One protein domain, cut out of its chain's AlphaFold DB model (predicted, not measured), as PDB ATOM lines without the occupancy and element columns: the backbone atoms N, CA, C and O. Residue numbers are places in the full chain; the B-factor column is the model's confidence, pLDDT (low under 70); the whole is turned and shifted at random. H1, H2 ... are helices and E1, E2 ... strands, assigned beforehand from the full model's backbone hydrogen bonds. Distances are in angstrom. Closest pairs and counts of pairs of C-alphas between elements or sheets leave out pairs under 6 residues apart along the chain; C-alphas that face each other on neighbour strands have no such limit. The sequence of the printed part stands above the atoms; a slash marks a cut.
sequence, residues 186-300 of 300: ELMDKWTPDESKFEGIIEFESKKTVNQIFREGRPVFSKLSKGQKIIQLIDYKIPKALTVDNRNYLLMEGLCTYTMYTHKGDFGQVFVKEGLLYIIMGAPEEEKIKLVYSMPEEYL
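AT A GLANCE: This is residues 186 to 300 of the 300 residues of an uncharacterized protein of Caenorhabditis remanei (UniProt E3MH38). A single antiparallel sheet folds back on itself and curls like part of a barrel, E1 E2 E3 facing E5 E6 E7 with E4 as the hinge. The one named helix, H1, packs at the end of E2, near E7. The printed part has 115 residues, with H1 first and then seven strands that form the sheet in chain order, E1 - E2 - E3 - E4 - E5 - E6 - E7; the class is mostly strand. The whole is compact and rounded, with a radius of gyration of the C-alphas of 13.5 A and spans of 37 by 32 by 25 A.

HOW THE PARTS SIT: The strongly twisted sheet is a meander, each strand the antiparallel neighbour of the one before, and each successive pair is a hairpin. E1, residues 218 to 225, and E2, residues 228 to 235, run at 157 degrees, with N 220 and O 232 2.8 A apart, within hydrogen-bond range. E3, residues 250 to 255, pairs with E2 at 133 degrees, with N 252 and O 229 at 2.8 A. E4, residues 257 to 262, pairs with E3 through N 257 and O 255, 2.7 A. E5, residues 265 to 273, pairs with E4 through N 260 and O 268, 2.8 A. E6, residues 276 to 281, pairs with E5 at 166 degrees through N 278 and O 271, 2.8 A. E7, residues 289 to 294, pairs with E6 through N 291 and O 279, 2.8 A. The edge strands E1 and E7 are only just apart, their closest C-alphas 8.4 A from each other. H1, residues 208 to 216, is on the sheet at a height of 6.8 A, but over none of the strands, only just, with 2 of its C-alphas falling on E2. The closest C-alphas of H1 and E2 are those of Ile 213 and Asp 235, 5.5 A apart. In H1 every O i to N i+4 pair is within hydrogen-bond range.

IN THESE COORDINATES: H1 begins at C-alpha 208, (98.799, 139.315, 189.256), and is 12.2 A long. E1 spans 22.0 A from C-alpha 218, (106.963, 144.399, 203.167), E2 spans 23.3 A and E5 24.7 A. E7 ends at C-alpha 294, (104.664, 139.983, 212.427).

THE WHOLE: The two C-alphas farthest apart, those of Lys 264 and Glu 298, are 39.6 A from each other. The printed part has no cut. The link from E2 to E3 is long, with 14 residues. Residues 192 to 193 pair with residues 293 to 294 of E7, antiparallel. The mean pLDDT of the printed part is 84.0; residues 201 to 207 and 283 to 287 are under 70.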
ATOM      1  N   GLU A 186     116.043 149.926 213.875       85.31
ATOM      2  CA  GLU A 186     116.629 148.703 213.306       85.31
ATOM      3  C   GLU A 186     115.617 147.581 213.009       85.31
ATOM      4  O   GLU A 186     115.923 146.669 212.240       85.31
ATOM      5  N   LEU A 187     114.415 147.647 213.595       87.81
ATOM      6  CA  LEU A 187     113.335 146.678 213.395       87.81
ATOM      7  C   LEU A 187     112.279 147.158 212.390       87.81
ATOM      8  O   LEU A 187     111.446 146.371 211.942       87.81
ATOM      9  N   MET A 188     112.294 148.436 212.001       85.62
ATOM     10  CA  MET A 188     111.230 149.043 211.191       85.62
ATOM     11  C   MET A 188     111.089 148.456 209.779       85.62
ATOM     12  O   MET A 188     110.023 148.591 209.184       85.62
ATOM     13  N   ASP A 189     112.120 147.798 209.248       86.94
ATOM     14  CA  ASP A 189     112.130 147.150 207.929       86.94
ATOM     15  C   ASP A 189     112.079 145.606 208.001       86.94
ATOM     16  O   ASP A 189     112.142 144.926 206.973       86.94
ATOM     17  N   LYS A 190     111.969 145.033 209.208       90.38
ATOM     18  CA  LYS A 190     112.032 143.577 209.450       90.38
ATOM     19  C   LYS A 190     110.674 142.882 209.472       90.38
ATOM     20  O   LYS A 190     110.618 141.654 209.523       90.38
ATOM     21  N   TRP A 191     109.590 143.643 209.368       91.31
ATOM     22  CA  TRP A 191     108.222 143.132 209.320       91.31
ATOM     23  C   TRP A 191     108.010 142.137 208.176       91.31
ATOM     24  O   TRP A 191     108.347 142.403 207.017       91.31
ATOM     25  N   THR A 192     107.394 141.001 208.498       91.44
ATOM     26  CA  THR A 192     107.017 139.973 207.524       91.44
ATOM     27  C   THR A 192     105.500 139.822 207.449       91.44
ATOM     28  O   THR A 192     104.850 139.861 208.496       91.44
ATOM     29  N   PRO A 193     104.926 139.634 206.248       91.69
ATOM     30  CA  PRO A 193     103.515 139.291 206.090       91.69
ATOM     31  C   PRO A 193     103.132 138.042 206.900       91.69
ATOM     32  O   PRO A 193     103.815 137.023 206.813       91.69
ATOM     33  N   ASP A 194     102.034 138.110 207.651       91.88
ATOM     34  CA  ASP A 194     101.371 136.962 208.278       91.88
ATOM     35  C   ASP A 194     100.072 136.671 207.511       91.88
ATOM     36  O   ASP A 194      98.975 137.065 207.918       91.88
ATOM     37  N   GLU A 195     100.215 135.994 206.363       87.25
ATOM     38  CA  GLU A 195      99.108 135.687 205.440       87.25
ATOM     39  C   GLU A 195      97.951 134.942 206.125       87.25
ATOM     40  O   GLU A 195      96.802 135.059 205.704       87.25
ATOM     41  N   SER A 196      98.228 134.213 207.213       89.31
ATOM     42  CA  SER A 196      97.214 133.466 207.963       89.31
ATOM     43  C   SER A 196      96.194 134.360 208.678       89.31
ATOM     44  O   SER A 196      95.100 133.901 209.004       89.31
ATOM     45  N   LYS A 197      96.535 135.636 208.910       89.94
ATOM     46  CA  LYS A 197      95.697 136.629 209.604       89.94
ATOM     47  C   LYS A 197      95.124 137.695 208.674       89.94
ATOM     48  O   LYS A 197      94.551 138.678 209.149       89.94
ATOM     49  N   PHE A 198      95.317 137.542 207.369       89.50
ATOM     50  CA  PHE A 198      94.772 138.471 206.393       89.50
ATOM     51  C   PHE A 198      93.251 138.329 206.295       89.50
ATOM     52  O   PHE A 198      92.710 137.227 206.368       89.50
ATOM     53  N   GLU A 199      92.557 139.448 206.100       87.38
ATOM     54  CA  GLU A 199      91.106 139.476 205.883       87.38
ATOM     55  C   GLU A 199      90.769 140.365 204.676       87.38
ATOM     56  O   GLU A 199      91.478 141.335 204.391       87.38
ATOM     57  N   GLY A 200      89.670 140.053 203.983       79.00
ATOM     58  CA  GLY A 200      89.223 140.750 202.771       79.00
ATOM     59  C   GLY A 200      89.591 140.021 201.472       79.00
ATOM     60  O   GLY A 200      90.394 139.087 201.464       79.00
ATOM     61  N   ILE A 201      88.973 140.429 200.361       65.00
ATOM     62  CA  ILE A 201      89.214 139.830 199.042       65.00
ATOM     63  C   ILE A 201      90.570 140.325 198.514       65.00
ATOM     64  O   ILE A 201      90.685 141.411 197.956       65.00
ATOM     65  N   ILE A 202      91.622 139.509 198.660       61.56
ATOM     66  CA  ILE A 202      92.941 139.726 198.024       61.56
ATOM     67  C   ILE A 202      92.958 139.065 196.635       61.56
ATOM     68  O   ILE A 202      93.899 138.373 196.238       61.56
ATOM     69  N   GLU A 203      91.866 139.229 195.902       53.81
ATOM     70  CA  GLU A 203      91.719 138.795 194.519       53.81
ATOM     71  C   GLU A 203      91.309 140.004 193.689       53.81
ATOM     72  O   GLU A 203      90.180 140.129 193.229       53.81
ATOM     73  N   PHE A 204      92.246 140.931 193.474       54.59
ATOM     74  CA  PHE A 204      92.050 141.900 192.404       54.59
ATOM     75  C   PHE A 204      92.131 141.132 191.085       54.59
ATOM     76  O   PHE A 204      93.222 140.737 190.663       54.59
ATOM     77  N   GLU A 205      90.984 140.930 190.433       45.75
ATOM     78  CA  GLU A 205      90.839 140.217 189.153       45.75
ATOM     79  C   GLU A 205      91.775 140.744 188.048       45.75
ATOM     80  O   GLU A 205      92.032 140.066 187.057       45.75
ATOM     81  N   SER A 206      92.329 141.952 188.199       52.41
ATOM     82  CA  SER A 206      92.981 142.668 187.104       52.41
ATOM     83  C   SER A 206      94.514 142.644 187.081       52.41
ATOM     84  O   SER A 206      95.073 142.923 186.019       52.41
ATOM     85  N   LYS A 207      95.248 142.326 188.167       64.62
ATOM     86  CA  LYS A 207      96.733 142.389 188.147       64.62
ATOM     87  C   LYS A 207      97.409 141.403 189.105       64.62
ATOM     88  O   LYS A 207      97.590 141.698 190.283       64.62
ATOM     89  N   LYS A 208      97.942 140.302 188.556       70.56
ATOM     90  CA  LYS A 208      98.799 139.315 189.256       70.56
ATOM     91  C   LYS A 208      99.875 139.959 190.149       70.56
ATOM     92  O   LYS A 208     100.120 139.485 191.249       70.56
ATOM     93  N   THR A 209     100.477 141.063 189.702       74.12
ATOM     94  CA  THR A 209     101.503 141.802 190.457       74.12
ATOM     95  C   THR A 209     100.968 142.470 191.727       74.12
ATOM     96  O   THR A 209     101.673 142.506 192.723       74.12
ATOM     97  N   VAL A 210      99.735 142.985 191.720       76.50
ATOM     98  CA  VAL A 210      99.153 143.670 192.890       76.50
ATOM     99  C   VAL A 210      98.843 142.663 193.995       76.50
ATOM    100  O   VAL A 210      99.244 142.867 195.136       76.50
ATOM    101  N   ASN A 211      98.229 141.529 193.640       77.62
ATOM    102  CA  ASN A 211      97.966 140.450 194.597       77.62
ATOM    103  C   ASN A 211      99.266 139.896 195.193       77.62
ATOM    104  O   ASN A 211      99.314 139.588 196.380       77.62
ATOM    105  N   GLN A 212     100.334 139.808 194.395       82.00
ATOM    106  CA  GLN A 212     101.641 139.391 194.894       82.00
ATOM    107  C   GLN A 212     102.234 140.401 195.884       82.00
ATOM    108  O   GLN A 212     102.699 139.993 196.941       82.00
ATOM    109  N   ILE A 213     102.149 141.707 195.604       83.44
ATOM    110  CA  ILE A 213     102.629 142.741 196.531       83.44
ATOM    111  C   ILE A 213     101.849 142.711 197.852       83.44
ATOM    112  O   ILE A 213     102.439 142.933 198.901       83.44
ATOM    113  N   PHE A 214     100.553 142.400 197.856       83.69
ATOM    114  CA  PHE A 214      99.822 142.263 199.120       83.69
ATOM    115  C   PHE A 214     100.222 141.029 199.931       83.69
ATOM    116  O   PHE A 214     100.239 141.099 201.155       83.69
ATOM    117  N   ARG A 215     100.568 139.921 199.267       83.31
ATOM    118  CA  ARG A 215     100.993 138.681 199.937       83.31
ATOM    119  C   ARG A 215     102.437 138.738 200.426       83.31
ATOM    120  O   ARG A 215     102.719 138.365 201.555       83.31
ATOM    121  N   GLU A 216     103.342 139.234 199.590       86.06
ATOM    122  CA  GLU A 216     104.789 139.165 199.828       86.06
ATOM    123  C   GLU A 216     105.419 140.521 200.176       86.06
ATOM    124  O   GLU A 216     106.558 140.577 200.649       86.06
ATOM    125  N   GLY A 217     104.708 141.621 199.928       87.69
ATOM    126  CA  GLY A 217     105.238 142.970 200.077       87.69
ATOM    127  C   GLY A 217     105.420 143.363 201.535       87.69
ATOM    128  O   GLY A 217     104.536 143.177 202.371       87.69
ATOM    129  N   ARG A 218     106.579 143.952 201.829       90.12
ATOM    130  CA  ARG A 218     106.963 144.399 203.167       90.12
ATOM    131  C   ARG A 218     106.760 145.905 203.319       90.12
ATOM    132  O   ARG A 218     107.064 146.649 202.381       90.12
ATOM    133  N   PRO A 219     106.269 146.366 204.478       91.94
ATOM    134  CA  PRO A 219     106.098 147.777 204.744       91.94
ATOM    135  C   PRO A 219     107.450 148.414 205.045       91.94
ATOM    136  O   PRO A 219     108.196 147.958 205.906       91.94
ATOM    137  N   VAL A 220     107.741 149.498 204.340       90.56
ATOM    138  CA  VAL A 220     108.878 150.372 204.598       90.56
ATOM    139  C   VAL A 220     108.338 151.722 205.018       90.56
ATOM    140  O   VAL A 220     107.591 152.370 204.283       90.56
ATOM    141  N   PHE A 221     108.727 152.138 206.215       90.12
ATOM    142  CA  PHE A 221     108.325 153.405 206.798       90.12
ATOM    143  C   PHE A 221     109.435 154.432 206.636       90.12
ATOM    144  O   PHE A 221     110.605 154.142 206.869       90.12
ATOM    145  N   SER A 222     109.077 155.664 206.291       87.94
ATOM    146  CA  SER A 222     110.024 156.778 206.351       87.94
ATOM    147  C   SER A 222     109.403 157.970 207.058       87.94
ATOM    148  O   SER A 222     108.217 158.277 206.905       87.94
ATOM    149  N   LYS A 223     110.213 158.639 207.874       84.19
ATOM    150  CA  LYS A 223     109.803 159.831 208.612       84.19
ATOM    151  C   LYS A 223     109.829 161.035 207.674       84.19
ATOM    152  O   LYS A 223     110.853 161.292 207.050       84.19
ATOM    153  N   LEU A 224     108.722 161.772 207.601       83.62
ATOM    154  CA  LEU A 224     108.637 163.000 206.809       83.62
ATOM    155  C   LEU A 224     108.751 164.232 207.716       83.62
ATOM    156  O   LEU A 224     109.628 165.071 207.537       83.62
ATOM    157  N   SER A 225     107.890 164.309 208.731       81.00
ATOM    158  CA  SER A 225     107.861 165.391 209.718       81.00
ATOM    159  C   SER A 225     107.290 164.880 211.054       81.00
ATOM    160  O   SER A 225     107.088 163.676 211.241       81.00
ATOM    161  N   LYS A 226     107.074 165.757 212.041       77.12
ATOM    162  CA  LYS A 226     106.479 165.351 213.325       77.12
ATOM    163  C   LYS A 226     105.006 164.978 213.111       77.12
ATOM    164  O   LYS A 226     104.206 165.840 212.776       77.12
ATOM    165  N   GLY A 227     104.660 163.710 213.338       75.81
ATOM    166  CA  GLY A 227     103.294 163.194 213.162       75.81
ATOM    167  C   GLY A 227     102.927 162.810 211.724       75.81
ATOM    168  O   GLY A 227     101.829 162.308 211.511       75.81
ATOM    169  N   GLN A 228     103.843 162.989 210.761       86.00
ATOM    170  CA  GLN A 228     103.664 162.575 209.366       86.00
ATOM    171  C   GLN A 228     104.721 161.545 208.967       86.00
ATOM    172  O   GLN A 228     105.932 161.751 209.137       86.00
ATOM    173  N   LYS A 229     104.265 160.438 208.390       90.00
ATOM    174  CA  LYS A 229     105.105 159.339 207.907       90.00
ATOM    175  C   LYS A 229     104.682 158.957 206.498       90.00
ATOM    176  O   LYS A 229     103.558 159.224 206.089       90.00
ATOM    177  N   ILE A 230     105.574 158.317 205.761       91.69
ATOM    178  CA  ILE A 230     105.221 157.643 204.513       91.69
ATOM    179  C   ILE A 230     105.373 156.141 204.688       91.69
ATOM    180  O   ILE A 230     106.257 155.690 205.419       91.69
ATOM    181  N   ILE A 231     104.515 155.386 204.009       92.19
ATOM    182  CA  ILE A 231     104.613 153.933 203.907       92.19
ATOM    183  C   ILE A 231     104.720 153.517 202.444       92.19
ATOM    184  O   ILE A 231     104.036 154.061 201.573       92.19
ATOM    185  N   GLN A 232     105.584 152.543 202.184       91.88
ATOM    186  CA  GLN A 232     105.703 151.847 200.909       91.88
ATOM    187  C   GLN A 232     105.532 150.355 201.161       91.88
ATOM    188  O   GLN A 232     106.129 149.825 202.090       91.88
ATOM    189  N   LEU A 233     104.740 149.672 200.340       89.44
ATOM    190  CA  LEU A 233     104.680 148.211 200.336       89.44
ATOM    191  C   LEU A 233     105.542 147.711 199.185       89.44
ATOM    192  O   LEU A 233     105.175 147.913 198.028       89.44
ATOM    193  N   ILE A 234     106.695 147.121 199.497       87.69
ATOM    194  CA  ILE A 234     107.712 146.722 198.517       87.69
ATOM    195  C   ILE A 234     107.807 145.204 198.465       87.69
ATOM    196  O   ILE A 234     108.060 144.557 199.480       87.69
ATOM    197  N   ASP A 235     107.665 144.639 197.270       84.88
ATOM    198  CA  ASP A 235     108.071 143.263 197.003       84.88
ATOM    199  C   ASP A 235     109.560 143.256 196.608       84.88
ATOM    200  O   ASP A 235     109.984 143.935 195.674       84.88
ATOM    201  N   TYR A 236     110.389 142.516 197.345       78.56
ATOM    202  CA  TYR A 236     111.823 142.410 197.052       78.56
ATOM    203  C   TYR A 236     112.140 141.386 195.953       78.56
ATOM    204  O   TYR A 236     113.220 141.441 195.367       78.56
ATOM    205  N   LYS A 237     111.223 140.459 195.647       81.31
ATOM    206  CA  LYS A 237     111.361 139.504 194.536       81.31
ATOM    207  C   LYS A 237     111.036 140.165 193.204       81.31
ATOM    208  O   LYS A 237     111.675 139.878 192.194       81.31
ATOM    209  N   ILE A 238     110.051 141.059 193.203       77.75
ATOM    210  CA  ILE A 238     109.709 141.902 192.061       77.75
ATOM    211  C   ILE A 238     109.904 143.340 192.522       77.75
ATOM    212  O   ILE A 238     108.965 143.839 193.125       77.75
ATOM    213  N   PRO A 239     111.049 144.003 192.242       74.50
ATOM    214  CA  PRO A 239     111.445 145.294 192.826       74.50
ATOM    215  C   PRO A 239     110.508 146.431 192.384       74.50
ATOM    216  O   PRO A 239     110.838 147.289 191.564       74.50
ATOM    217  N   LYS A 240     109.287 146.385 192.898       80.31
ATOM    218  CA  LYS A 240     108.128 147.204 192.597       80.31
ATOM    219  C   LYS A 240     107.410 147.430 193.915       80.31
ATOM    220  O   LYS A 240     107.195 146.508 194.700       80.31
ATOM    221  N   ALA A 241     107.038 148.680 194.128       83.56
ATOM    222  CA  ALA A 241     106.174 149.058 195.224       83.56
ATOM    223  C   ALA A 241     104.711 149.016 194.777       83.56
ATOM    224  O   ALA A 241     104.412 149.137 193.583       83.56
ATOM    225  N   LEU A 242     103.798 148.897 195.737       84.00
ATOM    226  CA  LEU A 242     102.385 149.146 195.496       84.00
ATOM    227  C   LEU A 242     102.205 150.581 194.989       84.00
ATOM    228  O   LEU A 242     102.567 151.541 195.671       84.00
ATOM    229  N   THR A 243     101.618 150.721 193.802       82.88
ATOM    230  CA  THR A 243     101.246 152.025 193.255       82.88
ATOM    231  C   THR A 243      99.774 152.302 193.539       82.88
ATOM    232  O   THR A 243      98.906 151.611 193.006       82.88
ATOM    233  N   VAL A 244      99.494 153.344 194.320       79.56
ATOM    234  CA  VAL A 244      98.147 153.873 194.565       79.56
ATOM    235  C   VAL A 244      98.111 155.303 194.035       79.56
ATOM    236  O   VAL A 244      98.981 156.107 194.358       79.56
ATOM    237  N   ASP A 245      97.142 155.625 193.174       79.12
ATOM    238  CA  ASP A 245      96.961 156.973 192.616       79.12
ATOM    239  C   ASP A 245      98.224 157.590 191.981       79.12
ATOM    240  O   ASP A 245      98.592 158.739 192.233       79.12
ATOM    241  N   ASN A 246      98.907 156.804 191.140       81.25
ATOM    242  CA  ASN A 246     100.170 157.161 190.476       81.25
ATOM    243  C   ASN A 246     101.337 157.475 191.437       81.25
ATOM    244  O   ASN A 246     102.338 158.059 191.019       81.25
ATOM    245  N   ARG A 247     101.243 157.074 192.711       84.00
ATOM    246  CA  ARG A 247     102.315 157.189 193.706       84.00
ATOM    247  C   ARG A 247     102.698 155.818 194.239       84.00
ATOM    248  O   ARG A 247     101.847 154.966 194.444       84.00
ATOM    249  N   ASN A 248     103.985 155.638 194.514       87.00
ATOM    250  CA  ASN A 248     104.544 154.403 195.082       87.00
ATOM    251  C   ASN A 248     104.635 154.436 196.617       87.00
ATOM    252  O   ASN A 248     105.331 153.624 197.218       87.00
ATOM    253  N   TYR A 249     103.995 155.424 197.241       89.25
ATOM    254  CA  TYR A 249     103.957 155.619 198.683       89.25
ATOM    255  C   TYR A 249     102.609 156.217 199.086       89.25
ATOM    256  O   TYR A 249     101.976 156.925 198.297       89.25
ATOM    257  N   LEU A 250     102.213 155.979 200.334       90.50
ATOM    258  CA  LEU A 250     101.051 156.598 200.966       90.50
ATOM    259  C   LEU A 250     101.518 157.519 202.092       90.50
ATOM    260  O   LEU A 250     102.411 157.159 202.863       90.50
ATOM    261  N   LEU A 251     100.929 158.714 202.170       91.31
ATOM    262  CA  LEU A 251     101.130 159.618 203.300       91.31
ATOM    263  C   LEU A 251     100.269 159.136 204.464       91.31
ATOM    264  O   LEU A 251      99.112 158.769 204.265       91.31
ATOM    265  N   MET A 252     100.833 159.166 205.662       93.00
ATOM    266  CA  MET A 252     100.182 158.748 206.888       93.00
ATOM    267  C   MET A 252     100.285 159.842 207.943       93.00
ATOM    268  O   MET A 252     101.379 160.362 208.177       93.00
ATOM    269  N   GLU A 253      99.182 160.136 208.625       91.94
ATOM    270  CA  GLU A 253      99.164 161.089 209.739       91.94
ATOM    271  C   GLU A 253      98.366 160.544 210.917       91.94
ATOM    272  O   GLU A 253      97.343 159.883 210.733       91.94
ATOM    273  N   GLY A 254      98.831 160.819 212.134       88.94
ATOM    274  CA  GLY A 254      98.150 160.402 213.357       88.94
ATOM    275  C   GLY A 254      99.096 160.149 214.526       88.94
ATOM    276  O   GLY A 254     100.296 160.424 214.457       88.94
ATOM    277  N   LEU A 255      98.527 159.630 215.616       86.81
ATOM    278  CA  LEU A 255      99.236 159.252 216.839       86.81
ATOM    279  C   LEU A 255      98.929 157.783 217.135       86.81
ATOM    280  O   LEU A 255      97.801 157.465 217.508       86.81
ATOM    281  N   CYS A 256      99.919 156.900 216.960       87.69
ATOM    282  CA  CYS A 256      99.846 155.437 217.140       87.69
ATOM    283  C   CYS A 256      98.900 154.690 216.180       87.69
ATOM    284  O   CYS A 256      99.222 153.594 215.729       87.69
ATOM    285  N   THR A 257      97.763 155.291 215.836       92.50
ATOM    286  CA  THR A 257      96.913 154.938 214.700       92.50
ATOM    287  C   THR A 257      97.040 156.044 213.666       92.50
ATOM    288  O   THR A 257      96.768 157.209 213.966       92.50
ATOM    289  N   TYR A 258      97.477 155.688 212.465       92.44
ATOM    290  CA  TYR A 258      97.697 156.629 211.375       92.44
ATOM    291  C   TYR A 258      96.660 156.410 210.300       92.44
ATOM    292  O   TYR A 258      96.479 155.285 209.841       92.44
ATOM    293  N   THR A 259      96.037 157.488 209.859       93.12
ATOM    294  CA  THR A 259      95.201 157.481 208.668       93.12
ATOM    295  C   THR A 259      96.099 157.598 207.447       93.12
ATOM    296  O   THR A 259      96.976 158.462 207.402       93.12
ATOM    297  N   MET A 260      95.906 156.712 206.473       92.00
ATOM    298  CA  MET A 260      96.545 156.786 205.162       92.00
ATOM    299  C   MET A 260      95.695 157.651 204.237       92.00
ATOM    300  O   MET A 260      94.488 157.437 204.143       92.00
ATOM    301  N   TYR A 261      96.324 158.574 203.515       87.81
ATOM    302  CA  TYR A 261      95.636 159.503 202.619       87.81
ATOM    303  C   TYR A 261      96.019 159.279 201.161       87.81
ATOM    304  O   TYR A 261      97.191 159.070 200.827       87.81
ATOM    305  N   THR A 262      95.033 159.423 200.280       84.56
ATOM    306  CA  THR A 262      95.250 159.605 198.845       84.56
ATOM    307  C   THR A 262      94.695 160.950 198.375       84.56
ATOM    308  O   THR A 262      94.175 161.741 199.158       84.56
ATOM    309  N   HIS A 263      94.790 161.243 197.072       80.19
ATOM    310  CA  HIS A 263      94.205 162.465 196.507       80.19
ATOM    311  C   HIS A 263      92.668 162.516 196.595       80.19
ATOM    312  O   HIS A 263      92.094 163.580 196.378       80.19
ATOM    313  N   LYS A 264      92.016 161.383 196.891       78.88
ATOM    314  CA  LYS A 264      90.557 161.260 197.027       78.88
ATOM    315  C   LYS A 264      90.070 161.343 198.478       78.88
ATOM    316  O   LYS A 264      88.864 161.366 198.690       78.88
ATOM    317  N   GLY A 265      90.984 161.408 199.450       82.00
ATOM    318  CA  GLY A 265      90.677 161.416 200.880       82.00
ATOM    319  C   GLY A 265      91.272 160.214 201.615       82.00
ATOM    320  O   GLY A 265      92.310 159.682 201.217       82.00
ATOM    321  N   ASP A 266      90.621 159.816 202.703       86.19
ATOM    322  CA  ASP A 266      91.056 158.727 203.577       86.19
ATOM    323  C   ASP A 266      90.998 157.377 202.848       86.19
ATOM    324  O   ASP A 266      89.964 156.974 202.316       86.19
ATOM    325  N   PHE A 267      92.121 156.663 202.848       85.81
ATOM    326  CA  PHE A 267      92.304 155.409 202.114       85.81
ATOM    327  C   PHE A 267      92.495 154.193 203.024       85.81
ATOM    328  O   PHE A 267      92.444 153.053 202.564       85.81
ATOM    329  N   GLY A 268      92.740 154.408 204.315       90.44
ATOM    330  CA  GLY A 268      92.925 153.313 205.254       90.44
ATOM    331  C   GLY A 268      93.603 153.731 206.548       90.44
ATOM    332  O   GLY A 268      93.745 154.921 206.832       90.44
ATOM    333  N   GLN A 269      94.025 152.747 207.337       93.00
ATOM    334  CA  GLN A 269      94.665 152.953 208.632       93.00
ATOM    335  C   GLN A 269      95.845 152.010 208.861       93.00
ATOM    336  O   GLN A 269      95.835 150.866 208.413       93.00
ATOM    337  N   VAL A 270      96.838 152.481 209.614       94.06
ATOM    338  CA  VAL A 270      97.984 151.692 210.079       94.06
ATOM    339  C   VAL A 270      98.109 151.822 211.590       94.06
ATOM    340  O   VAL A 270      98.056 152.933 212.112       94.06
ATOM    341  N   PHE A 271      98.283 150.714 212.304       93.94
ATOM    342  CA  PHE A 271      98.492 150.724 213.756       93.94
ATOM    343  C   PHE A 271      99.200 149.457 214.235       93.94
ATOM    344  O   PHE A 271      99.236 148.448 213.533       93.94
ATOM    345  N   VAL A 272      99.743 149.503 215.452       93.44
ATOM    346  CA  VAL A 272     100.359 148.348 216.115       93.44
ATOM    347  C   VAL A 272      99.466 147.892 217.259       93.44
ATOM    348  O   VAL A 272      98.957 148.709 218.025       93.44
ATOM    349  N   LYS A 273      99.259 146.583 217.379       91.12
ATOM    350  CA  LYS A 273      98.528 145.989 218.498       91.12
ATOM    351  C   LYS A 273      99.069 144.594 218.785       91.12
ATOM    352  O   LYS A 273      99.162 143.782 217.872       91.12
ATOM    353  N   GLU A 274      99.382 144.321 220.053       89.25
ATOM    354  CA  GLU A 274      99.851 142.999 220.516       89.25
ATOM    355  C   GLU A 274     101.085 142.508 219.732       89.25
ATOM    356  O   GLU A 274     101.145 141.361 219.300       89.25
ATOM    357  N   GLY A 275     102.047 143.406 219.474       88.31
ATOM    358  CA  GLY A 275     103.262 143.083 218.712       88.31
ATOM    359  C   GLY A 275     103.043 142.839 217.210       88.31
ATOM    360  O   GLY A 275     103.977 142.453 216.510       88.31
ATOM    361  N   LEU A 276     101.832 143.067 216.694       92.81
ATOM    362  CA  LEU A 276     101.500 142.939 215.278       92.81
ATOM    363  C   LEU A 276     101.246 144.309 214.659       92.81
ATOM    364  O   LEU A 276     100.603 145.173 215.259       92.81
ATOM    365  N   LEU A 277     101.717 144.483 213.432       94.62
ATOM    366  CA  LEU A 277     101.464 145.663 212.622       94.62
ATOM    367  C   LEU A 277     100.269 145.394 211.705       94.62
ATOM    368  O   LEU A 277     100.271 144.451 210.921       94.62
ATOM    369  N   TYR A 278      99.261 146.251 211.782       94.81
ATOM    370  CA  TYR A 278      98.054 146.173 210.975       94.81
ATOM    371  C   TYR A 278      98.058 147.275 209.929       94.81
ATOM    372  O   TYR A 278      98.302 148.438 210.250       94.81
ATOM    373  N   ILE A 279      97.736 146.908 208.693       93.69
ATOM    374  CA  ILE A 279      97.488 147.830 207.588       93.69
ATOM    375  C   ILE A 279      96.103 147.502 207.044       93.69
ATOM    376  O   ILE A 279      95.895 146.472 206.410       93.69
ATOM    377  N   ILE A 280      95.148 148.384 207.318       91.81
ATOM    378  CA  ILE A 280      93.790 148.306 206.792       91.81
ATOM    379  C   ILE A 280      93.721 149.234 205.588       91.81
ATOM    380  O   ILE A 280      93.902 150.438 205.732       91.81
ATOM    381  N   MET A 281      93.464 148.683 204.411       87.50
ATOM    382  CA  MET A 281      93.278 149.424 203.165       87.50
ATOM    383  C   MET A 281      91.814 149.387 202.743       87.50
ATOM    384  O   MET A 281      91.144 148.379 202.951       87.50
ATOM    385  N   GLY A 282      91.340 150.470 202.135       80.94
ATOM    386  CA  GLY A 282      89.960 150.637 201.686       80.94
ATOM    387  C   GLY A 282      89.269 151.797 202.402       80.94
ATOM    388  O   GLY A 282      89.458 152.015 203.606       80.94
ATOM    389  N   ALA A 283      88.462 152.546 201.651       68.44
ATOM    390  CA  ALA A 283      87.641 153.617 202.198       68.44
ATOM    391  C   ALA A 283      86.581 153.054 203.174       68.44
ATOM    392  O   ALA A 283      86.242 151.870 203.113       68.44
ATOM    393  N   PRO A 284      86.014 153.870 204.083       60.00
ATOM    394  CA  PRO A 284      84.981 153.416 205.018       60.00
ATOM    395  C   PRO A 284      83.757 152.769 204.351       60.00
ATOM    396  O   PRO A 284      83.122 151.923 204.977       60.00
ATOM    397  N   GLU A 285      83.458 153.170 203.115       59.56
ATOM    398  CA  GLU A 285      82.305 152.741 202.314       59.56
ATOM    399  C   GLU A 285      82.620 151.575 201.353       59.56
ATOM    400  O   GLU A 285      81.716 151.072 200.690       59.56
ATOM    401  N   GLU A 286      83.879 151.131 201.278       67.75
ATOM    402  CA  GLU A 286      84.352 150.090 200.357       67.75
ATOM    403  C   GLU A 286      84.788 148.812 201.098       67.75
ATOM    404  O   GLU A 286      84.933 148.785 202.325       67.75
ATOM    405  N   GLU A 287      85.007 147.730 200.342       66.00
ATOM    406  CA  GLU A 287      85.602 146.506 200.878       66.00
ATOM    407  C   GLU A 287      86.989 146.791 201.462       66.00
ATOM    408  O   GLU A 287      87.863 147.367 200.809       66.00
ATOM    409  N   LYS A 288      87.193 146.368 202.713       82.75
ATOM    410  CA  LYS A 288      88.448 146.581 203.432       82.75
ATOM    411  C   LYS A 288      89.336 145.355 203.332       82.75
ATOM    412  O   LYS A 288      88.896 144.236 203.586       82.75
ATOM    413  N   ILE A 289      90.605 145.596 203.038       86.88
ATOM    414  CA  ILE A 289      91.665 144.594 203.079       86.88
ATOM    415  C   ILE A 289      92.473 144.834 204.342       86.88
ATOM    416  O   ILE A 289      92.983 145.931 204.565       86.88
ATOM    417  N   LYS A 290      92.610 143.804 205.162       91.81
ATOM    418  CA  LYS A 290      93.419 143.824 206.374       91.81
ATOM    419  C   LYS A 290      94.662 142.988 206.135       91.81
ATOM    420  O   LYS A 290      94.584 141.766 206.029       91.81
ATOM    421  N   LEU A 291      95.805 143.657 206.092       92.38
ATOM    422  CA  LEU A 291      97.110 143.019 206.102       92.38
ATOM    423  C   LEU A 291      97.683 143.067 207.515       92.38
ATOM    424  O   LEU A 291      97.601 144.087 208.202       92.38
ATOM    425  N   VAL A 292      98.262 141.951 207.936       94.31
ATOM    426  CA  VAL A 292      98.839 141.770 209.268       94.31
ATOM    427  C   VAL A 292     100.298 141.367 209.141       94.31
ATOM    428  O   VAL A 292     100.641 140.428 208.437       94.31
ATOM    429  N   TYR A 293     101.169 142.063 209.846       94.75
ATOM    430  CA  TYR A 293     102.598 141.822 209.809       94.75
ATOM    431  C   TYR A 293     103.093 141.430 211.191       94.75
ATOM    432  O   TYR A 293     102.682 142.001 212.203       94.75
ATOM    433  N   SER A 294     104.004 140.466 211.220       93.12
ATOM    434  CA  SER A 294     104.664 139.983 212.427       93.12
ATOM    435  C   SER A 294     106.154 140.299 212.389       93.12
ATOM    436  O   SER A 294     106.760 140.344 211.316       93.12
ATOM    437  N   MET A 295     106.751 140.474 213.565       91.62
ATOM    438  CA  MET A 295     108.203 140.492 213.709       91.62
ATOM    439  C   MET A 295     108.725 139.048 213.783       91.62
ATOM    440  O   MET A 295     108.227 138.282 214.614       91.62
ATOM    441  N   PRO A 296     109.689 138.638 212.939       89.00
ATOM    442  CA  PRO A 296     110.296 137.313 213.039       89.00
ATOM    443  C   PRO A 296     110.986 137.094 214.390       89.00
ATOM    444  O   PRO A 296     111.598 138.009 214.936       89.00
ATOM    445  N   GLU A 297     110.943 135.861 214.906       83.62
ATOM    446  CA  GLU A 297     111.492 135.529 216.233       83.62
ATOM    447  C   GLU A 297     113.010 135.721 216.346       83.62
ATOM    448  O   GLU A 297     113.531 135.841 217.443       83.62
ATOM    449  N   GLU A 298     113.741 135.771 215.231       83.44
ATOM    450  CA  GLU A 298     115.179 136.079 215.232       83.44
ATOM    451  C   GLU A 298     115.491 137.526 215.654       83.44
ATOM    452  O   GLU A 298     116.610 137.803 216.086       83.44
ATOM    453  N   TYR A 299     114.505 138.428 215.565       82.31
ATOM    454  CA  TYR A 299     114.614 139.830 215.981       82.31
ATOM    455  C   TYR A 299     113.969 140.116 217.351       82.31
ATOM    456  O   TYR A 299     114.046 141.251 217.822       82.31
ATOM    457  N   LEU A 300     113.339 139.109 217.975       78.44
ATOM    458  CA  LEU A 300     112.707 139.175 219.298       78.44
ATOM    459  C   LEU A 300     113.537 138.378 220.312       78.44
ATOM    460  O   LEU A 300     114.130 139.020 221.201       78.44
TER     461      LEU A 300